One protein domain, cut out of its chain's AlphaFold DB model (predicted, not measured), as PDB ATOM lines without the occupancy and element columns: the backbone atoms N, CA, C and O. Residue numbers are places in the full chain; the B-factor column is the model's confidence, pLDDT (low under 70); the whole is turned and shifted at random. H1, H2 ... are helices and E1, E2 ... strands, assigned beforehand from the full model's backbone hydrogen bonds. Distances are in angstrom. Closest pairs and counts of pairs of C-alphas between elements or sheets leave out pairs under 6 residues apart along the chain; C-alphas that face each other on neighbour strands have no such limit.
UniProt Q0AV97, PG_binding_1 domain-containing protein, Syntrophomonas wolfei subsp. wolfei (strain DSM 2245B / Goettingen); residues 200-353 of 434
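AT A GLANCE: This is residues 200 to 353 of the 434 residues of the protein "PG_binding_1 domain-containing protein" of Syntrophomonas wolfei subsp. wolfei (strain DSM 2245B / Goettingen) (UniProt Q0AV97). A short sheet of two parallel strands, E1 and E2, lies between H6 over one face and a row of three helices, H2, H5 and H7, on the other side; of H5 it is residues 282 to 285, and of H6 residues 323 to 327, that come within 10 A of the sheet. H4 crosses the last part of H7, while H1 lies at one end of the domain and H3 at the other, and the long unnamed stretch 296 to 316 runs from E2 to H6, its C-alphas 5 to 19 A from the mean of all C-alphas. The printed part has 154 residues, with seven named helices and two named strands in the order H1 H2 H3 E1 H4 H5 E2 H6 H7. It is mostly helix and compact, with a radius of gyration of the C-alphas of 16.2 A and spans of 46 by 38 by 25 A.

HOW THE PARTS SIT: E1, residues 249 to 254, and E2, residues 291 to 295, are parallel neighbours at 21 degrees; N 252 and O 292 are 2.8 A apart and N 294 and O 252 2.8 A, within hydrogen-bond range. Residues 293 to 294 of E2 also pair, antiparallel, with 333 to 334. E1, H4 of residues 260 to 267, H5 of residues 271 to 285 and E2 make a strand-helix-strand unit, two parallel neighbour strands with helices between, and its crossover is right-handed. The closest C-alphas of H5 and E2 are Ile 285 and Ala 291, 6.6 A. H6, residues 317 to 329, comes closest to E2 at the C-alphas of Leu 327 and His 294, 7.1 A; E1 and H6 are near each other, with 5 pairs of C-alphas within 10 A. H5 is the hub, touching three helices. H2, residues 220 to 237, touches it at a shallow tilt of 14 degrees, the same way, closest at the C-alphas of His 227 and Ile 277, 6.4 A. H7, residues 339 to 352, touches H5 at a shallow tilt of 27 degrees, opposite ways, closest at the C-alphas of Leu 343 and Leu 275, 6.7 A. H4 and H5 only just touch, only at the corner, with 3 pairs of C-alphas within 8 A, the closest Leu 265 and Val 271, 4.6 A. H7 touches H4 with residues 346 to 351 alone, about perpendicular at 79 degrees, closest at the C-alphas of Ala 350 and Tyr 263, 4.7 A. H3, residues 239 to 244, and H1, residues 203 to 209, touch no helix; H2 and H3 meet only through their link. In H1, H2, H3, H5, H6 and H7 every O i to N i+4 pair is within hydrogen-bond range; in H4, 3 of 4 are.

IN THESE COORDINATES: H1 begins at C-alpha 203, (45.006, 58.292, 122.400). H2 is 25.6 A long, H5 21.2 A, H7 20.1 A, H6 19.0 A and E1 16.2 A. E1 begins at C-alpha 249, (12.116, 45.575, 133.986), and H7 ends at C-alpha 352, (34.073, 71.487, 120.513).

THE WHOLE: The two C-alphas farthest apart, those of His 214 and Glu 247, are 47.8 A apart. The printed part has no cut. The link from E2 to H6 is long, with 21 residues. The mean pLDDT of the printed part is 93.3; residues 210 to 218 are under 70.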
ATOM      1  N   ILE A 200      45.991  47.839 125.115       87.94
ATOM      2  CA  ILE A 200      46.466  49.146 125.566       87.94
ATOM      3  C   ILE A 200      45.384  50.175 125.237       87.94
ATOM      4  O   ILE A 200      44.883  50.206 124.112       87.94
ATOM      5  N   TYR A 201      45.056  51.013 126.215       92.56
ATOM      6  CA  TYR A 201      44.121  52.125 126.090       92.56
ATOM      7  C   TYR A 201      44.936  53.415 126.118       92.56
ATOM      8  O   TYR A 201      45.734  53.612 127.031       92.56
ATOM      9  N   SER A 202      44.858  54.192 125.042       93.75
ATOM     10  CA  SER A 202      45.580  55.459 124.887       93.75
ATOM     11  C   SER A 202      45.086  56.178 123.634       93.75
ATOM     12  O   SER A 202      44.724  55.535 122.640       93.75
ATOM     13  N   ALA A 203      45.214  57.500 123.602       91.88
ATOM     14  CA  ALA A 203      45.006  58.292 122.400       91.88
ATOM     15  C   ALA A 203      45.891  57.801 121.238       91.88
ATOM     16  O   ALA A 203      45.464  57.828 120.085       91.88
ATOM     17  N   LEU A 204      47.092  57.274 121.523       91.88
ATOM     18  CA  LEU A 204      47.971  56.657 120.525       91.88
ATOM     19  C   LEU A 204      47.403  55.342 119.962       91.88
ATOM     20  O   LEU A 204      47.463  55.116 118.750       91.88
ATOM     21  N   ALA A 205      46.831  54.475 120.803       91.25
ATOM     22  CA  ALA A 205      46.152  53.256 120.353       91.25
ATOM     23  C   ALA A 205      44.962  53.605 119.447       91.25
ATOM     24  O   ALA A 205      44.826  53.060 118.345       91.25
ATOM     25  N   VAL A 206      44.175  54.607 119.849       91.62
ATOM     26  CA  VAL A 206      43.106  55.166 119.020       91.62
ATOM     27  C   VAL A 206      43.669  55.686 117.697       91.62
ATOM     28  O   VAL A 206      43.205  55.250 116.643       91.62
ATOM     29  N   ALA A 207      44.707  56.526 117.716       89.50
ATOM     30  CA  ALA A 207      45.341  57.079 116.520       89.50
ATOM     31  C   ALA A 207      45.787  55.991 115.532       89.50
ATOM     32  O   ALA A 207      45.553  56.124 114.329       89.50
ATOM     33  N   ARG A 208      46.349  54.882 116.027       88.62
ATOM     34  CA  ARG A 208      46.728  53.712 115.217       88.62
ATOM     35  C   ARG A 208      45.515  52.996 114.611       88.62
ATOM     36  O   ARG A 208      45.598  52.508 113.489       88.62
ATOM     37  N   SER A 209      44.384  52.969 115.319       81.31
ATOM     38  CA  SER A 209      43.145  52.305 114.880       81.31
ATOM     39  C   SER A 209      42.263  53.135 113.933       81.31
ATOM     40  O   SER A 209      41.447  52.573 113.198       81.31
ATOM     41  N   ILE A 210      42.365  54.472 113.960       68.06
ATOM     42  CA  ILE A 210      41.444  55.340 113.218       68.06
ATOM     43  C   ILE A 210      41.629  55.151 111.709       68.06
ATOM     44  O   ILE A 210      42.640  55.538 111.128       68.06
ATOM     45  N   TYR A 211      40.589  54.649 111.051       61.19
ATOM     46  CA  TYR A 211      40.366  54.880 109.625       61.19
ATOM     47  C   TYR A 211      39.915  56.333 109.421       61.19
ATOM     48  O   TYR A 211      38.898  56.725 109.992       61.19
ATOM     49  N   VAL A 212      40.661  57.127 108.656       52.03
ATOM     50  CA  VAL A 212      40.327  58.535 108.394       52.03
ATOM     51  C   VAL A 212      39.109  58.584 107.467       52.03
ATOM     52  O   VAL A 212      39.188  58.141 106.323       52.03
ATOM     53  N   ARG A 213      37.967  59.095 107.945       51.72
ATOM     54  CA  ARG A 213      36.891  59.544 107.052       51.72
ATOM     55  C   ARG A 213      37.210  60.976 106.648       51.72
ATOM     56  O   ARG A 213      37.008  61.907 107.418       51.72
ATOM     57  N   HIS A 214      37.771  61.157 105.455       46.88
ATOM     58  CA  HIS A 214      37.962  62.492 104.892       46.88
ATOM     59  C   HIS A 214      36.607  63.155 104.669       46.88
ATOM     60  O   HIS A 214      35.791  62.598 103.937       46.88
ATOM     61  N   GLY A 215      36.431  64.330 105.289       49.50
ATOM     62  CA  GLY A 215      35.346  65.314 105.175       49.50
ATOM     63  C   GLY A 215      34.522  65.293 103.890       49.50
ATOM     64  O   GLY A 215      34.602  66.203 103.066       49.50
ATOM     65  N   LYS A 216      33.684  64.274 103.740       58.22
ATOM     66  CA  LYS A 216      32.596  64.251 102.777       58.22
ATOM     67  C   LYS A 216      31.328  64.452 103.573       58.22
ATOM     68  O   LYS A 216      31.036  63.662 104.466       58.22
ATOM     69  N   VAL A 217      30.582  65.496 103.223       62.31
ATOM     70  CA  VAL A 217      29.175  65.596 103.603       62.31
ATOM     71  C   VAL A 217      28.531  64.274 103.204       62.31
ATOM     72  O   VAL A 217      28.610  63.880 102.034       62.31
ATOM     73  N   ALA A 218      27.997  63.548 104.182       67.38
ATOM     74  CA  ALA A 218      27.406  62.254 103.899       67.38
ATOM     75  C   ALA A 218      26.173  62.451 103.010       67.38
ATOM     76  O   ALA A 218      25.414  63.411 103.163       67.38
ATOM     77  N   ASP A 219      25.963  61.532 102.069       72.56
ATOM     78  CA  ASP A 219      24.716  61.496 101.315       72.56
ATOM     79  C   ASP A 219      23.566  61.233 102.297       72.56
ATOM     80  O   ASP A 219      23.574  60.230 103.020       72.56
ATOM     81  N   LYS A 220      22.563  62.120 102.318       77.25
ATOM     82  CA  LYS A 220      21.378  61.988 103.176       77.25
ATOM     83  C   LYS A 220      20.605  60.689 102.927       77.25
ATOM     84  O   LYS A 220      19.864  60.255 103.807       77.25
ATOM     85  N   SER A 221      20.810  60.017 101.789       80.88
ATOM     86  CA  SER A 221      20.291  58.664 101.559       80.88
ATOM     87  C   SER A 221      20.748  57.660 102.632       80.88
ATOM     88  O   SER A 221      19.957  56.816 103.055       80.88
ATOM     89  N   SER A 222      21.976  57.799 103.148       80.75
ATOM     90  CA  SER A 222      22.527  56.937 104.206       80.75
ATOM     91  C   SER A 222      21.794  57.095 105.540       80.75
ATOM     92  O   SER A 222      21.531  56.109 106.226       80.75
ATOM     93  N   VAL A 223      21.386  58.322 105.873       88.38
ATOM     94  CA  VAL A 223      20.592  58.637 107.068       88.38
ATOM     95  C   VAL A 223      19.204  58.002 106.969       88.38
ATOM     96  O   VAL A 223      18.720  57.399 107.928       88.38
ATOM     97  N   ILE A 224      18.566  58.098 105.798       89.62
ATOM     98  CA  ILE A 224      17.239  57.517 105.545       89.62
ATOM     99  C   ILE A 224      17.288  55.984 105.632       89.62
ATOM    100  O   ILE A 224      16.410  55.369 106.248       89.62
ATOM    101  N   ASP A 225      18.316  55.366 105.044       92.19
ATOM    102  CA  ASP A 225      18.534  53.919 105.115       92.19
ATOM    103  C   ASP A 225      18.767  53.459 106.562       92.19
ATOM    104  O   ASP A 225      18.094  52.533 107.031       92.19
ATOM    105  N   TYR A 226      19.632  54.163 107.304       94.62
ATOM    106  CA  TYR A 226      19.848  53.919 108.728       94.62
ATOM    107  C   TYR A 226      18.542  54.023 109.522       94.62
ATOM    108  O   TYR A 226      18.201  53.080 110.236       94.62
ATOM    109  N   HIS A 227      17.778  55.114 109.372       95.62
ATOM    110  CA  HIS A 227      16.511  55.314 110.081       95.62
ATOM    111  C   HIS A 227      15.547  54.151 109.829       95.62
ATOM    112  O   HIS A 227      15.020  53.549 110.769       95.62
ATOM    113  N   THR A 228      15.355  53.794 108.558       96.38
ATOM    114  CA  THR A 228      14.432  52.732 108.146       96.38
ATOM    115  C   THR A 228      14.822  51.393 108.771       96.38
ATOM    116  O   THR A 228      13.983  50.706 109.363       96.38
ATOM    117  N   LYS A 229      16.104  51.027 108.683       97.12
ATOM    118  CA  LYS A 229      16.627  49.762 109.211       97.12
ATOM    119  C   LYS A 229      16.646  49.727 110.740       97.12
ATOM    120  O   LYS A 229      16.209  48.735 111.321       97.12
ATOM    121  N   ALA A 230      17.085  50.799 111.401       97.81
ATOM    122  CA  ALA A 230      17.118  50.894 112.860       97.81
ATOM    123  C   ALA A 230      15.707  50.788 113.450       97.81
ATOM    124  O   ALA A 230      15.469  49.958 114.327       97.81
ATOM    125  N   LYS A 231      14.738  51.540 112.910       97.50
ATOM    126  CA  LYS A 231      13.336  51.464 113.341       97.50
ATOM    127  C   LYS A 231      12.757  50.066 113.128       97.50
ATOM    128  O   LYS A 231      12.149  49.515 114.041       97.50
ATOM    129  N   LYS A 232      13.001  49.454 111.963       97.69
ATOM    130  CA  LYS A 232      12.595  48.067 111.686       97.69
ATOM    131  C   LYS A 232      13.179  47.092 112.712       97.69
ATOM    132  O   LYS A 232      12.459  46.220 113.194       97.69
ATOM    133  N   ASN A 233      14.456  47.235 113.064       97.56
ATOM    134  CA  ASN A 233      15.105  46.365 114.040       97.56
ATOM    135  C   ASN A 233      14.544  46.545 115.453       97.56
ATOM    136  O   ASN A 233      14.339  45.538 116.130       97.56
ATOM    137  N   VAL A 234      14.252  47.778 115.874       98.31
ATOM    138  CA  VAL A 234      13.605  48.073 117.164       98.31
ATOM    139  C   VAL A 234      12.209  47.446 117.218       98.31
ATOM    140  O   VAL A 234      11.916  46.678 118.135       98.31
ATOM    141  N   GLU A 235      11.375  47.684 116.204       98.25
ATOM    142  CA  GLU A 235      10.006  47.145 116.133       98.25
ATOM    143  C   GLU A 235       9.969  45.611 116.069       98.25
ATOM    144  O   GLU A 235       9.062  44.986 116.611       98.25
ATOM    145  N   LYS A 236      10.963  44.979 115.436       98.19
ATOM    146  CA  LYS A 236      11.041  43.516 115.300       98.19
ATOM    147  C   LYS A 236      11.626  42.823 116.532       98.19
ATOM    148  O   LYS A 236      11.195  41.721 116.862       98.19
ATOM    149  N   ASN A 237      12.643  43.414 117.164       98.31
ATOM    150  CA  ASN A 237      13.501  42.709 118.126       98.31
ATOM    151  C   ASN A 237      13.457  43.272 119.554       98.31
ATOM    152  O   ASN A 237      13.997  42.636 120.452       98.31
ATOM    153  N   ILE A 238      12.860  44.448 119.777       98.56
ATOM    154  CA  ILE A 238      12.796  45.090 121.101       98.56
ATOM    155  C   ILE A 238      11.344  45.246 121.547       98.56
ATOM    156  O   ILE A 238      10.954  44.709 122.581       98.56
ATOM    157  N   ILE A 239      10.528  45.933 120.744       98.56
ATOM    158  CA  ILE A 239       9.149  46.292 121.104       98.56
ATOM    159  C   ILE A 239       8.269  45.089 121.502       98.56
ATOM    160  O   ILE A 239       7.521  45.226 122.472       98.56
ATOM    161  N   PRO A 240       8.342  43.912 120.844       98.62
ATOM    162  CA  PRO A 240       7.539  42.759 121.250       98.62
ATOM    163  C   PRO A 240       7.833  42.314 122.684       98.62
ATOM    164  O   PRO A 240       6.905  42.054 123.438       98.62
ATOM    165  N   PHE A 241       9.101  42.322 123.109       98.44
ATOM    166  CA  PHE A 241       9.468  41.927 124.470       98.44
ATOM    167  C   PHE A 241       8.931  42.893 125.526       98.44
ATOM    168  O   PHE A 241       8.464  42.431 126.565       98.44
ATOM    169  N   LEU A 242       8.938  44.201 125.245       98.62
ATOM    170  CA  LEU A 242       8.361  45.207 126.142       98.62
ATOM    171  C   LEU A 242       6.854  44.989 126.332       98.62
ATOM    172  O   LEU A 242       6.369  45.031 127.459       98.62
ATOM    173  N   LYS A 243       6.132  44.714 125.237       98.44
ATOM    174  CA  LYS A 243       4.677  44.482 125.232       98.44
ATOM    175  C   LYS A 243       4.269  43.173 125.894       98.44
ATOM    176  O   LYS A 243       3.277  43.134 126.611       98.44
ATOM    177  N   GLU A 244       4.985  42.099 125.579       98.12
ATOM    178  CA  GLU A 244       4.621  40.737 125.976       98.12
ATOM    179  C   GLU A 244       5.033  40.410 127.417       98.12
ATOM    180  O   GLU A 244       4.521  39.443 127.968       98.12
ATOM    181  N   ASN A 245       5.925  41.206 128.024       98.12
ATOM    182  CA  ASN A 245       6.467  40.959 129.367       98.12
ATOM    183  C   ASN A 245       6.414  42.233 130.242       98.12
ATOM    184  O   ASN A 245       7.465  42.748 130.649       98.12
ATOM    185  N   PRO A 246       5.217  42.798 130.506       98.12
ATOM    186  CA  PRO A 246       5.060  44.043 131.269       98.12
ATOM    187  C   PRO A 246       5.582  43.958 132.715       98.12
ATOM    188  O   PRO A 246       5.858  44.981 133.332       98.12
ATOM    189  N   GLU A 247       5.734  42.753 133.262       98.00
ATOM    190  CA  GLU A 247       6.272  42.487 134.598       98.00
ATOM    191  C   GLU A 247       7.806  42.530 134.678       98.00
ATOM    192  O   GLU A 247       8.360  42.613 135.774       98.00
ATOM    193  N   ILE A 248       8.502  42.463 133.539       98.62
ATOM    194  CA  ILE A 248       9.967  42.449 133.482       98.62
ATOM    195  C   ILE A 248      10.482  43.868 133.301       98.62
ATOM    196  O   ILE A 248      10.093  44.551 132.358       98.62
ATOM    197  N   LYS A 249      11.430  44.289 134.143       98.75
ATOM    198  CA  LYS A 249      12.116  45.575 133.986       98.75
ATOM    199  C   LYS A 249      13.154  45.505 132.859       98.75
ATOM    200  O   LYS A 249      14.117  44.746 132.948       98.75
ATOM    201  N   PHE A 250      13.026  46.345 131.841       98.81
ATOM    202  CA  PHE A 250      14.015  46.519 130.780       98.81
ATOM    203  C   PHE A 250      14.871  47.757 131.047       98.81
ATOM    204  O   PHE A 250      14.374  48.880 131.074       98.81
ATOM    205  N   VAL A 251      16.172  47.548 131.228       98.88
ATOM    206  CA  VAL A 251      17.170  48.597 131.445       98.88
ATOM    207  C   VAL A 251      18.025  48.710 130.188       98.88
ATOM    208  O   VAL A 251      18.942  47.918 129.972       98.88
ATOM    209  N   PHE A 252      17.722  49.685 129.338       98.88
ATOM    210  CA  PHE A 252      18.501  49.969 128.138       98.88
ATOM    211  C   PHE A 252      19.723  50.818 128.477       98.88
ATOM    212  O   PHE A 252      19.626  51.818 129.186       98.88
ATOM    213  N   ILE A 253      20.872  50.427 127.939       98.81
ATOM    214  CA  ILE A 253      22.171  51.047 128.194       98.81
ATOM    215  C   ILE A 253      22.710  51.552 126.861       98.81
ATOM    216  O   ILE A 253      23.071  50.744 126.006       98.81
ATOM    217  N   VAL A 254      22.783  52.870 126.673       98.56
ATOM    218  CA  VAL A 254      23.567  53.455 125.575       98.56
ATOM    219  C   VAL A 254      25.015  53.545 126.074       98.56
ATOM    220  O   VAL A 254      25.263  54.302 127.014       98.56
ATOM    221  N   PRO A 255      25.954  52.746 125.531       97.38
ATOM    222  CA  PRO A 255      27.273  52.559 126.138       97.38
ATOM    223  C   PRO A 255      28.161  53.811 126.039       97.38
ATOM    224  O   PRO A 255      27.835  54.752 125.316       97.38
ATOM    225  N   CYS A 256      29.312  53.794 126.728       97.00
ATOM    226  CA  CYS A 256      30.354  54.832 126.685       97.00
ATOM    227  C   CYS A 256      31.081  54.873 125.323       97.00
ATOM    228  O   CYS A 256      32.288  54.636 125.230       97.00
ATOM    229  N   ILE A 257      30.343  55.098 124.239       93.62
ATOM    230  CA  ILE A 257      30.892  55.225 122.888       93.62
ATOM    231  C   ILE A 257      31.748  56.492 122.841       93.62
ATOM    232  O   ILE A 257      31.322  57.531 123.332       93.62
ATOM    233  N   SER A 258      32.947  56.394 122.258       95.56
ATOM    234  CA  SER A 258      33.853  57.538 122.120       95.56
ATOM    235  C   SER A 258      33.170  58.706 121.420       95.56
ATOM    236  O   SER A 258      32.436  58.511 120.443       95.56
ATOM    237  N   ILE A 259      33.516  59.920 121.848       96.38
ATOM    238  CA  ILE A 259      33.074  61.167 121.225       96.38
ATOM    239  C   ILE A 259      33.362  61.203 119.720       96.38
ATOM    240  O   ILE A 259      32.634  61.853 118.973       96.38
ATOM    241  N   LEU A 260      34.367  60.447 119.254       93.38
ATOM    242  CA  LEU A 260      34.713  60.313 117.839       93.38
ATOM    243  C   LEU A 260      33.528  59.879 116.970       93.38
ATOM    244  O   LEU A 260      33.439  60.291 115.818       93.38
ATOM    245  N   ASN A 261      32.594  59.085 117.507       92.62
ATOM    246  CA  ASN A 261      31.413  58.685 116.751       92.62
ATOM    247  C   ASN A 261      30.513  59.884 116.422       92.62
ATOM    248  O   ASN A 261      30.117  60.048 115.274       92.62
ATOM    249  N   THR A 262      30.220  60.733 117.406       95.00
ATOM    250  CA  THR A 262      29.416  61.943 117.193       95.00
ATOM    251  C   THR A 262      30.213  63.015 116.453       95.00
ATOM    252  O   THR A 262      29.651  63.707 115.610       95.00
ATOM    253  N   TYR A 263      31.520  63.115 116.706       93.31
ATOM    254  CA  TYR A 263      32.424  63.998 115.972       93.31
ATOM    255  C   TYR A 263      32.354  63.735 114.465       93.31
ATOM    256  O   TYR A 263      32.174  64.680 113.700       93.31
ATOM    257  N   ASP A 264      32.404  62.472 114.028       88.94
ATOM    258  CA  ASP A 264      32.271  62.126 112.609       88.94
ATOM    259  C   ASP A 264      30.938  62.635 112.033       88.94
ATOM    260  O   ASP A 264      30.925  63.260 110.975       88.94
ATOM    261  N   LEU A 265      29.824  62.480 112.759       91.50
ATOM    262  CA  LEU A 265      28.511  62.981 112.326       91.50
ATOM    263  C   LEU A 265      28.458  64.513 112.223       91.50
ATOM    264  O   LEU A 265      27.784  65.053 111.341       91.50
ATOM    265  N   VAL A 266      29.167  65.225 113.108       92.44
ATOM    266  CA  VAL A 266      29.321  66.688 113.031       92.44
ATOM    267  C   VAL A 266      30.084  67.056 111.761       92.44
ATOM    268  O   VAL A 266      29.636  67.916 111.003       92.44
ATOM    269  N   ARG A 267      31.207  66.380 111.481       87.06
ATOM    270  CA  ARG A 267      32.032  66.647 110.288       87.06
ATOM    271  C   ARG A 267      31.336  66.258 108.984       87.06
ATOM    272  O   ARG A 267      31.578  66.890 107.959       87.06
ATOM    273  N   GLU A 268      30.453  65.267 109.025       87.81
ATOM    274  CA  GLU A 268      29.618  64.843 107.897       87.81
ATOM    275  C   GLU A 268      28.363  65.720 107.712       87.81
ATOM    276  O   GLU A 268      27.687  65.597 106.688       87.81
ATOM    277  N   GLY A 269      28.042  66.606 108.665       90.44
ATOM    278  CA  GLY A 269      26.862  67.478 108.618       90.44
ATOM    279  C   GLY A 269      25.528  66.749 108.822       90.44
ATOM    280  O   GLY A 269      24.488  67.253 108.403       90.44
ATOM    281  N   THR A 270      25.546  65.563 109.437       92.62
ATOM    282  CA  THR A 270      24.369  64.695 109.645       92.62
ATOM    283  C   THR A 270      23.995  64.514 111.116       92.62
ATOM    284  O   THR A 270      23.021  63.824 111.420       92.62
ATOM    285  N   VAL A 271      24.737  65.139 112.039       94.50
ATOM    286  CA  VAL A 271      24.541  64.995 113.492       94.50
ATOM    287  C   VAL A 271      23.099  65.249 113.933       94.50
ATOM    288  O   VAL A 271      22.551  64.440 114.675       94.50
ATOM    289  N   ASP A 272      22.448  66.303 113.437       96.44
ATOM    290  CA  ASP A 272      21.071  66.626 113.829       96.44
ATOM    291  C   ASP A 272      20.074  65.560 113.361       96.44
ATOM    292  O   ASP A 272      19.183  65.173 114.117       96.44
ATOM    293  N   ASP A 273      20.263  65.028 112.149       95.44
ATOM    294  CA  ASP A 273      19.393  63.988 111.609       95.44
ATOM    295  C   ASP A 273      19.537  62.674 112.413       95.44
ATOM    296  O   ASP A 273      18.541  62.046 112.777       95.44
ATOM    297  N   TYR A 274      20.767  62.269 112.757       96.69
ATOM    298  CA  TYR A 274      21.007  61.070 113.571       96.69
ATOM    299  C   TYR A 274      20.521  61.223 115.016       96.69
ATOM    300  O   TYR A 274      19.893  60.302 115.542       96.69
ATOM    301  N   LEU A 275      20.755  62.372 115.662       98.06
ATOM    302  CA  LEU A 275      20.276  62.606 117.027       98.06
ATOM    303  C   LEU A 275      18.744  62.679 117.092       98.06
ATOM    304  O   LEU A 275      18.166  62.190 118.064       98.06
ATOM    305  N   ALA A 276      18.073  63.186 116.051       98.31
ATOM    306  CA  ALA A 276      16.616  63.105 115.940       98.31
ATOM    307  C   ALA A 276      16.128  61.646 115.883       98.31
ATOM    308  O   ALA A 276      15.212  61.271 116.613       98.31
ATOM    309  N   ILE A 277      16.793  60.785 115.103       98.25
ATOM    310  CA  ILE A 277      16.473  59.348 115.058       98.25
ATOM    311  C   ILE A 277      16.718  58.686 116.422       98.25
ATOM    312  O   ILE A 277      15.913  57.863 116.866       98.25
ATOM    313  N   HIS A 278      17.809  59.037 117.111       98.19
ATOM    314  CA  HIS A 278      18.096  58.515 118.450       98.19
ATOM    315  C   HIS A 278      16.996  58.912 119.439       98.19
ATOM    316  O   HIS A 278      16.492  58.052 120.164       98.19
ATOM    317  N   LYS A 279      16.581  60.185 119.420       98.75
ATOM    318  CA  LYS A 279      15.468  60.705 120.221       98.75
ATOM    319  C   LYS A 279      14.185  59.923 119.964       98.75
ATOM    320  O   LYS A 279      13.584  59.427 120.914       98.75
ATOM    321  N   ASP A 280      13.793  59.767 118.703       98.56
ATOM    322  CA  ASP A 280      12.557  59.081 118.321       98.56
ATOM    323  C   ASP A 280      12.532  57.626 118.805       98.56
ATOM    324  O   ASP A 280      11.523  57.157 119.336       98.56
ATOM    325  N   ILE A 281      13.652  56.910 118.666       98.75
ATOM    326  CA  ILE A 281      13.782  55.526 119.136       98.75
ATOM    327  C   ILE A 281      13.691  55.456 120.663       98.75
ATOM    328  O   ILE A 281      12.935  54.631 121.185       98.75
ATOM    329  N   MET A 282      14.417  56.319 121.381       98.81
ATOM    330  CA  MET A 282      14.379  56.352 122.846       98.81
ATOM    331  C   MET A 282      12.983  56.696 123.365       98.81
ATOM    332  O   MET A 282      12.466  55.988 124.225       98.81
ATOM    333  N   LEU A 283      12.324  57.714 122.804       98.81
ATOM    334  CA  LEU A 283      10.952  58.069 123.167       98.81
ATOM    335  C   LEU A 283       9.959  56.951 122.834       98.81
ATOM    336  O   LEU A 283       9.000  56.761 123.573       98.81
ATOM    337  N   ASN A 284      10.168  56.188 121.756       98.62
ATOM    338  CA  ASN A 284       9.312  55.043 121.442       98.62
ATOM    339  C   ASN A 284       9.437  53.917 122.479       98.62
ATOM    340  O   ASN A 284       8.433  53.302 122.825       98.62
ATOM    341  N   ILE A 285      10.649  53.668 122.981       98.81
ATOM    342  CA  ILE A 285      10.914  52.698 124.053       98.81
ATOM    343  C   ILE A 285      10.359  53.200 125.397       98.81
ATOM    344  O   ILE A 285       9.749  52.429 126.127       98.81
ATOM    345  N   LEU A 286      10.495  54.492 125.704       98.69
ATOM    346  CA  LEU A 286      10.013  55.095 126.958       98.69
ATOM    347  C   LEU A 286       8.478  55.201 127.063       98.69
ATOM    348  O   LEU A 286       7.973  55.626 128.096       98.69
ATOM    349  N   LYS A 287       7.720  54.801 126.032       98.38
ATOM    350  CA  LYS A 287       6.251  54.652 126.114       98.38
ATOM    351  C   LYS A 287       5.810  53.462 126.969       98.38
ATOM    352  O   LYS A 287       4.623  53.354 127.261       98.38
ATOM    353  N   TYR A 288       6.719  52.541 127.280       98.69
ATOM    354  CA  TYR A 288       6.423  51.348 128.062       98.69
ATOM    355  C   TYR A 288       6.915  51.548 129.495       98.69
ATOM    356  O   TYR A 288       8.101  51.784 129.711       98.69
ATOM    357  N   ASP A 289       6.015  51.418 130.471       98.25
ATOM    358  CA  ASP A 289       6.310  51.672 131.893       98.25
ATOM    359  C   ASP A 289       7.392  50.744 132.465       98.25
ATOM    360  O   ASP A 289       8.062  51.068 133.447       98.25
ATOM    361  N   ASN A 290       7.579  49.581 131.840       98.62
ATOM    362  CA  ASN A 290       8.599  48.609 132.204       98.62
ATOM    363  C   ASN A 290       9.969  48.886 131.559       98.62
ATOM    364  O   ASN A 290      10.885  48.088 131.747       98.62
ATOM    365  N   ALA A 291      10.140  49.990 130.823       98.75
ATOM    366  CA  ALA A 291      11.398  50.370 130.188       98.75
ATOM    367  C   ALA A 291      12.040  51.597 130.850       98.75
ATOM    368  O   ALA A 291      11.403  52.617 131.103       98.75
ATOM    369  N   GLU A 292      13.353  51.541 131.054       98.56
ATOM    370  CA  GLU A 292      14.169  52.714 131.349       98.56
ATOM    371  C   GLU A 292      15.423  52.742 130.484       98.56
ATOM    372  O   GLU A 292      15.950  51.699 130.099       98.56
ATOM    373  N   ILE A 293      15.911  53.943 130.187       98.88
ATOM    374  CA  ILE A 293      17.100  54.157 129.364       98.88
ATOM    375  C   ILE A 293      18.125  54.923 130.189       98.88
ATOM    376  O   ILE A 293      17.796  55.938 130.801       98.88
ATOM    377  N   HIS A 294      19.369  54.460 130.178       98.75
ATOM    378  CA  HIS A 294      20.519  55.162 130.735       98.75
ATOM    379  C   HIS A 294      21.526  55.402 129.621       98.75
ATOM    380  O   HIS A 294      21.932  54.464 128.930       98.75
ATOM    381  N   MET A 295      21.896  56.664 129.423       98.62
ATOM    382  CA  MET A 295      22.789  57.068 128.343       98.62
ATOM    383  C   MET A 295      24.140  57.485 128.899       98.62
ATOM    384  O   MET A 295      24.199  58.368 129.740       98.62
ATOM    385  N   PHE A 296      25.206  56.832 128.443       98.56
ATOM    386  CA  PHE A 296      26.581  57.108 128.868       98.56
ATOM    387  C   PHE A 296      27.439  57.679 127.735       98.56
ATOM    388  O   PHE A 296      28.621  57.944 127.926       98.56
ATOM    389  N   SER A 297      26.858  57.867 126.547       97.12
ATOM    390  CA  SER A 297      27.550  58.438 125.389       97.12
ATOM    391  C   SER A 297      27.852  59.930 125.533       97.12
ATOM    392  O   SER A 297      28.646  60.439 124.759       97.12
ATOM    393  N   ASP A 298      27.243  60.620 126.501       97.56
ATOM    394  CA  ASP A 298      27.471  62.032 126.849       97.56
ATOM    395  C   ASP A 298      28.223  62.198 128.184       97.56
ATOM    396  O   ASP A 298      28.155  63.241 128.831       97.56
ATOM    397  N   LEU A 299      28.944  61.161 128.624       97.31
ATOM    398  CA  LEU A 299      29.710  61.194 129.867       97.31
ATOM    399  C   LEU A 299      31.011  61.996 129.703       97.31
ATOM    400  O   LEU A 299      32.086  61.439 129.456       97.31
ATOM    401  N   GLU A 300      30.896  63.313 129.835       96.12
ATOM    402  CA  GLU A 300      32.022  64.247 129.801       96.12
ATOM    403  C   GLU A 300      33.112  63.886 130.822       96.12
ATOM    404  O   GLU A 300      32.840  63.431 131.933       96.12
ATOM    405  N   GLY A 301      34.369  64.044 130.412       96.12
ATOM    406  CA  GLY A 301      35.551  63.607 131.150       96.12
ATOM    407  C   GLY A 301      35.936  62.149 130.891       96.12
ATOM    408  O   GLY A 301      37.076  61.783 131.151       96.12
ATOM    409  N   PHE A 302      35.030  61.326 130.349       97.81
ATOM    410  CA  PHE A 302      35.338  59.948 129.960       97.81
ATOM    411  C   PHE A 302      35.266  59.746 128.444       97.81
ATOM    412  O   PHE A 302      36.253  59.341 127.833       97.81
ATOM    413  N   VAL A 303      34.124  60.046 127.808       97.44
ATOM    414  CA  VAL A 303      33.923  59.737 126.374       97.44
ATOM    415  C   VAL A 303      34.734  60.624 125.433       97.44
ATOM    416  O   VAL A 303      35.009  60.231 124.299       97.44
ATOM    417  N   ASN A 304      35.116  61.811 125.903       95.88
ATOM    418  CA  ASN A 304      35.978  62.763 125.209       95.88
ATOM    419  C   ASN A 304      37.456  62.654 125.607       95.88
ATOM    420  O   ASN A 304      38.271  63.417 125.100       95.88
ATOM    421  N   ASP A 305      37.820  61.701 126.460       96.88
ATOM    422  CA  ASP A 305      39.213  61.382 126.745       96.88
ATOM    423  C   ASP A 305      39.604  60.106 125.988       96.88
ATOM    424  O   ASP A 305      39.200  58.992 126.335       96.88
ATOM    425  N   LEU A 306      40.382  60.275 124.913       95.31
ATOM    426  CA  LEU A 306      40.798  59.169 124.049       95.31
ATOM    427  C   LEU A 306      41.775  58.207 124.733       95.31
ATOM    428  O   LEU A 306      41.969  57.105 124.217       95.31
ATOM    429  N   ASP A 307      42.340  58.563 125.890       95.31
ATOM    430  CA  ASP A 307      43.152  57.630 126.668       95.31
ATOM    431  C   ASP A 307      42.325  56.499 127.287       95.31
ATOM    432  O   ASP A 307      42.842  55.412 127.548       95.31
ATOM    433  N   ASN A 308      41.006  56.676 127.388       96.62
ATOM    434  CA  ASN A 308      40.087  55.631 127.830       96.62
ATOM    435  C   ASN A 308      39.750  54.606 126.742       96.62
ATOM    436  O   ASN A 308      38.880  53.764 126.959       96.62
ATOM    437  N   TYR A 309      40.394  54.640 125.576       94.88
ATOM    438  CA  TYR A 309      39.986  53.854 124.415       94.88
ATOM    439  C   TYR A 309      41.154  53.086 123.786       94.88
ATOM    440  O   TYR A 309      42.266  53.592 123.653       94.88
ATOM    441  N   LYS A 310      40.902  51.833 123.383       91.75
ATOM    442  CA  LYS A 310      41.880  51.023 122.621       91.75
ATOM    443  C   LYS A 310      41.742  51.200 121.109       91.75
ATOM    444  O   LYS A 310      42.662  50.934 120.343       91.75
ATOM    445  N   ASP A 311      40.551  51.604 120.693       90.50
ATOM    446  CA  ASP A 311      40.171  51.961 119.339       90.50
ATOM    447  C   ASP A 311      39.009  52.956 119.410       90.50
ATOM    448  O   ASP A 311      38.548  53.304 120.490       90.50
ATOM    449  N   ARG A 312      38.489  53.400 118.268       88.62
ATOM    450  CA  ARG A 312      37.425  54.415 118.214       88.62
ATOM    451  C   ARG A 312      36.125  54.118 118.982       88.62
ATOM    452  O   ARG A 312      35.282  55.004 119.037       88.62
ATOM    453  N   VAL A 313      35.880  52.905 119.484       88.69
ATOM    454  CA  VAL A 313      34.618  52.578 120.181       88.69
ATOM    455  C   VAL A 313      34.802  51.788 121.476       88.69
ATOM    456  O   VAL A 313      33.954  51.900 122.358       88.69
ATOM    457  N   HIS A 314      35.866  50.997 121.619       93.00
ATOM    458  CA  HIS A 314      36.047  50.128 122.782       93.00
ATOM    459  C   HIS A 314      36.743  50.858 123.932       93.00
ATOM    460  O   HIS A 314      37.949  51.119 123.890       93.00
ATOM    461  N   TYR A 315      35.957  51.137 124.968       94.50
ATOM    462  CA  TYR A 315      36.382  51.816 126.183       94.50
ATOM    463  C   TYR A 315      37.124  50.881 127.163       94.50
ATOM    464  O   TYR A 315      36.994  49.655 127.108       94.50
ATOM    465  N   ALA A 316      37.921  51.469 128.054       93.56
ATOM    466  CA  ALA A 316      38.691  50.811 129.109       93.56
ATOM    467  C   ALA A 316      37.786  50.242 130.213       93.56
ATOM    468  O   ALA A 316      36.680  50.746 130.395       93.56
ATOM    469  N   PRO A 317      38.233  49.262 131.025       91.19
ATOM    470  CA  PRO A 317      37.405  48.646 132.073       91.19
ATOM    471  C   PRO A 317      36.651  49.635 132.983       91.19
ATOM    472  O   PRO A 317      35.512  49.371 133.364       91.19
ATOM    473  N   ALA A 318      37.237  50.806 133.259       93.94
ATOM    474  CA  ALA A 318      36.608  51.885 134.024       93.94
ATOM    475  C   ALA A 318      35.244  52.342 133.461       93.94
ATOM    476  O   ALA A 318      34.363  52.719 134.229       93.94
ATOM    477  N   GLY A 319      35.020  52.254 132.145       95.62
ATOM    478  CA  GLY A 319      33.724  52.568 131.538       95.62
ATOM    479  C   GLY A 319      32.618  51.600 131.965       95.62
ATOM    480  O   GLY A 319      31.490  52.022 132.203       95.62
ATOM    481  N   GLY A 320      32.944  50.318 132.154       95.06
ATOM    482  CA  GLY A 320      31.998  49.327 132.672       95.06
ATOM    483  C   GLY A 320      31.609  49.612 134.122       95.06
ATOM    484  O   GLY A 320      30.439  49.514 134.493       95.06
ATOM    485  N   ASP A 321      32.575  50.069 134.921       94.75
ATOM    486  CA  ASP A 321      32.353  50.488 136.306       94.75
ATOM    487  C   ASP A 321      31.477  51.741 136.397       94.75
ATOM    488  O   ASP A 321      30.565  51.798 137.227       94.75
ATOM    489  N   LEU A 322      31.706  52.720 135.517       97.62
ATOM    490  CA  LEU A 322      30.864  53.911 135.386       97.62
ATOM    491  C   LEU A 322      29.424  53.534 135.022       97.62
ATOM    492  O   LEU A 322      28.494  54.071 135.628       97.62
ATOM    493  N   ILE A 323      29.232  52.561 134.124       98.06
ATOM    494  CA  ILE A 323      27.906  52.035 133.781       98.06
ATOM    495  C   ILE A 323      27.236  51.409 135.008       98.06
ATOM    496  O   ILE A 323      26.148  51.839 135.390       98.06
ATOM    497  N   CYS A 324      27.876  50.445 135.678       97.56
ATOM    498  CA  CYS A 324      27.296  49.799 136.861       97.56
ATOM    499  C   CYS A 324      26.955  50.812 137.971       97.56
ATOM    500  O   CYS A 324      25.893  50.729 138.588       97.56
ATOM    501  N   ASN A 325      27.821  51.792 138.235       97.38
ATOM    502  CA  ASN A 325      27.565  52.827 139.244       97.38
ATOM    503  C   ASN A 325      26.440  53.786 138.821       97.38
ATOM    504  O   ASN A 325      25.597  54.171 139.637       97.38
ATOM    505  N   GLY A 326      26.393  54.145 137.539       97.69
ATOM    506  CA  GLY A 326      25.346  54.971 136.953       97.69
ATOM    507  C   GLY A 326      23.965  54.327 137.037       97.69
ATOM    508  O   GLY A 326      23.008  54.982 137.442       97.69
ATOM    509  N   LEU A 327      23.875  53.026 136.750       97.81
ATOM    510  CA  LEU A 327      22.630  52.263 136.859       97.81
ATOM    511  C   LEU A 327      22.113  52.195 138.300       97.81
ATOM    512  O   LEU A 327      20.911  52.328 138.522       97.81
ATOM    513  N   LYS A 328      23.008  52.043 139.286       96.12
ATOM    514  CA  LYS A 328      22.647  52.046 140.713       96.12
ATOM    515  C   LYS A 328      22.082  53.391 141.177       96.12
ATOM    516  O   LYS A 328      21.165  53.424 141.990       96.12
ATOM    517  N   THR A 329      22.671  54.492 140.712       96.50
ATOM    518  CA  THR A 329      22.337  55.852 141.172       96.50
ATOM    519  C   THR A 329      21.213  56.503 140.372       96.50
ATOM    520  O   THR A 329      20.562  57.415 140.873       96.50
ATOM    521  N   GLY A 330      20.984  56.064 139.132       95.94
ATOM    522  CA  GLY A 330      20.058  56.712 138.205       95.94
ATOM    523  C   GLY A 330      20.588  58.012 137.595       95.94
ATOM    524  O   GLY A 330      19.837  58.684 136.892       95.94
ATOM    525  N   ALA A 331      21.861  58.358 137.825       95.00
ATOM    526  CA  ALA A 331      22.446  59.646 137.438       95.00
ATOM    527  C   ALA A 331      22.389  59.926 135.925       95.00
ATOM    528  O   ALA A 331      22.346  61.080 135.513       95.00
ATOM    529  N   TYR A 332      22.347  58.873 135.105       97.50
ATOM    530  CA  TYR A 332      22.394  58.970 133.645       97.50
ATOM    531  C   TYR A 332      21.080  58.581 132.966       97.50
ATOM    532  O   TYR A 332      21.048  58.344 131.752       97.50
ATOM    533  N   LYS A 333      19.979  58.538 133.726       98.25
ATOM    534  CA  LYS A 333      18.657  58.197 133.204       98.25
ATOM    535  C   LYS A 333      18.182  59.233 132.180       98.25
ATOM    536  O   LYS A 333      18.285  60.442 132.391       98.25
ATOM    537  N   VAL A 334      17.660  58.746 131.061       98.62
ATOM    538  CA  VAL A 334      17.010  59.553 130.027       98.62
ATOM    539  C   VAL A 334      15.505  59.530 130.270       98.62
ATOM    540  O   VAL A 334      14.921  58.465 130.485       98.62
ATOM    541  N   THR A 335      14.881  60.701 130.231       98.56
ATOM    542  CA  THR A 335      13.433  60.890 130.350       98.56
ATOM    543  C   THR A 335      12.930  61.760 129.195       98.56
ATOM    544  O   THR A 335      13.732  62.458 128.565       98.56
ATOM    545  N   PRO A 336      11.618  61.756 128.895       98.50
ATOM    546  CA  PRO A 336      11.055  62.660 127.893       98.50
ATOM    547  C   PRO A 336      11.382  64.140 128.143       98.50
ATOM    548  O   PRO A 336      11.504  64.905 127.192       98.50
ATOM    549  N   GLU A 337      11.562  64.531 129.406       98.50
ATOM    550  CA  GLU A 337      11.838  65.907 129.821       98.50
ATOM    551  C   GLU A 337      13.303  66.310 129.615       98.50
ATOM    552  O   GLU A 337      13.567  67.465 129.291       98.50
ATOM    553  N   ASN A 338      14.259  65.387 129.795       98.56
ATOM    554  CA  ASN A 338      15.690  65.716 129.740       98.56
ATOM    555  C   ASN A 338      16.374  65.349 128.413       98.56
ATOM    556  O   ASN A 338      17.471  65.834 128.138       98.56
ATOM    557  N   ILE A 339      15.748  64.521 127.571       98.69
ATOM    558  CA  ILE A 339      16.395  63.941 126.385       98.69
ATOM    559  C   ILE A 339      16.969  64.991 125.422       98.69
ATOM    560  O   ILE A 339      18.062  64.810 124.892       98.69
ATOM    561  N   ASP A 340      16.277  66.118 125.236       98.69
ATOM    562  CA  ASP A 340      16.735  67.206 124.366       98.69
ATOM    563  C   ASP A 340      17.966  67.934 124.917       98.69
ATOM    564  O   ASP A 340      18.813  68.402 124.159       98.69
ATOM    565  N   GLU A 341      18.086  68.059 126.236       98.62
ATOM    566  CA  GLU A 341      19.271  68.634 126.871       98.62
ATOM    567  C   GLU A 341      20.468  67.693 126.748       98.62
ATOM    568  O   GLU A 341      21.532  68.110 126.295       98.62
ATOM    569  N   ARG A 342      20.257  66.408 127.041       98.44
ATOM    570  CA  ARG A 342      21.278  65.357 126.966       98.44
ATOM    571  C   ARG A 342      21.857  65.213 125.548       98.44
ATOM    572  O   ARG A 342      23.070  65.178 125.359       98.44
ATOM    573  N   LEU A 343      21.002  65.190 124.520       98.75
ATOM    574  CA  LEU A 343      21.450  65.102 123.121       98.75
ATOM    575  C   LEU A 343      22.151  66.385 122.644       98.75
ATOM    576  O   LEU A 343      23.106  66.303 121.871       98.75
ATOM    577  N   ARG A 344      21.726  67.566 123.119       98.69
ATOM    578  CA  ARG A 344      22.439  68.826 122.847       98.69
ATOM    579  C   ARG A 344      23.813  68.863 123.508       98.69
ATOM    580  O   ARG A 344      24.747  69.351 122.879       98.69
ATOM    581  N   HIS A 345      23.948  68.346 124.729       98.62
ATOM    582  CA  HIS A 345      25.241  68.237 125.411       98.62
ATOM    583  C   HIS A 345      26.198  67.326 124.635       98.62
ATOM    584  O   HIS A 345      27.285  67.775 124.280       98.62
ATOM    585  N   LEU A 346      25.750  66.136 124.215       98.56
ATOM    586  CA  LEU A 346      26.529  65.247 123.342       98.56
ATOM    587  C   LEU A 346      26.996  65.941 122.051       98.56
ATOM    588  O   LEU A 346      28.167  65.853 121.674       98.56
ATOM    589  N   LYS A 347      26.086  66.651 121.371       98.50
ATOM    590  CA  LYS A 347      26.417  67.417 120.161       98.50
ATOM    591  C   LYS A 347      27.464  68.494 120.450       98.50
ATOM    592  O   LYS A 347      28.457  68.572 119.734       98.50
ATOM    593  N   SER A 348      27.271  69.283 121.506       98.50
ATOM    594  CA  SER A 348      28.176  70.375 121.880       98.50
ATOM    595  C   SER A 348      29.574  69.871 122.244       98.50
ATOM    596  O   SER A 348      30.569  70.465 121.818       98.50
ATOM    597  N   MET A 349      29.665  68.742 122.953       98.12
ATOM    598  CA  MET A 349      30.940  68.074 123.212       98.12
ATOM    599  C   MET A 349      31.639  67.696 121.904       98.12
ATOM    600  O   MET A 349      32.833  67.922 121.767       98.12
ATOM    601  N   ALA A 350      30.912  67.154 120.924       96.50
ATOM    602  CA  ALA A 350      31.487  66.725 119.650       96.50
ATOM    603  C   ALA A 350      31.891  67.896 118.736       96.50
ATOM    604  O   ALA A 350      32.891  67.807 118.025       96.50
ATOM    605  N   GLU A 351      31.135  68.996 118.749       95.94
ATOM    606  CA  GLU A 351      31.452  70.218 117.997       95.94
ATOM    607  C   GLU A 351      32.724  70.898 118.512       95.94
ATOM    608  O   GLU A 351      33.532  71.367 117.709       95.94
ATOM    609  N   SER A 352      32.905  70.911 119.836       95.69
ATOM    610  CA  SER A 352      34.073  71.487 120.513       95.69
ATOM    611  C   SER A 352      35.244  70.512 120.673       95.69
ATOM    612  O   SER A 352      36.310  70.913 121.136       95.69
ATOM    613  N   PHE A 353      35.077  69.242 120.292       94.50
ATOM    614  CA  PHE A 353      36.117  68.235 120.458       94.50
ATOM    615  C   PHE A 353      37.296  68.471 119.508       94.50
ATOM    616  O   PHE A 353      37.137  68.502 118.283       94.50
TER     617      PHE A 353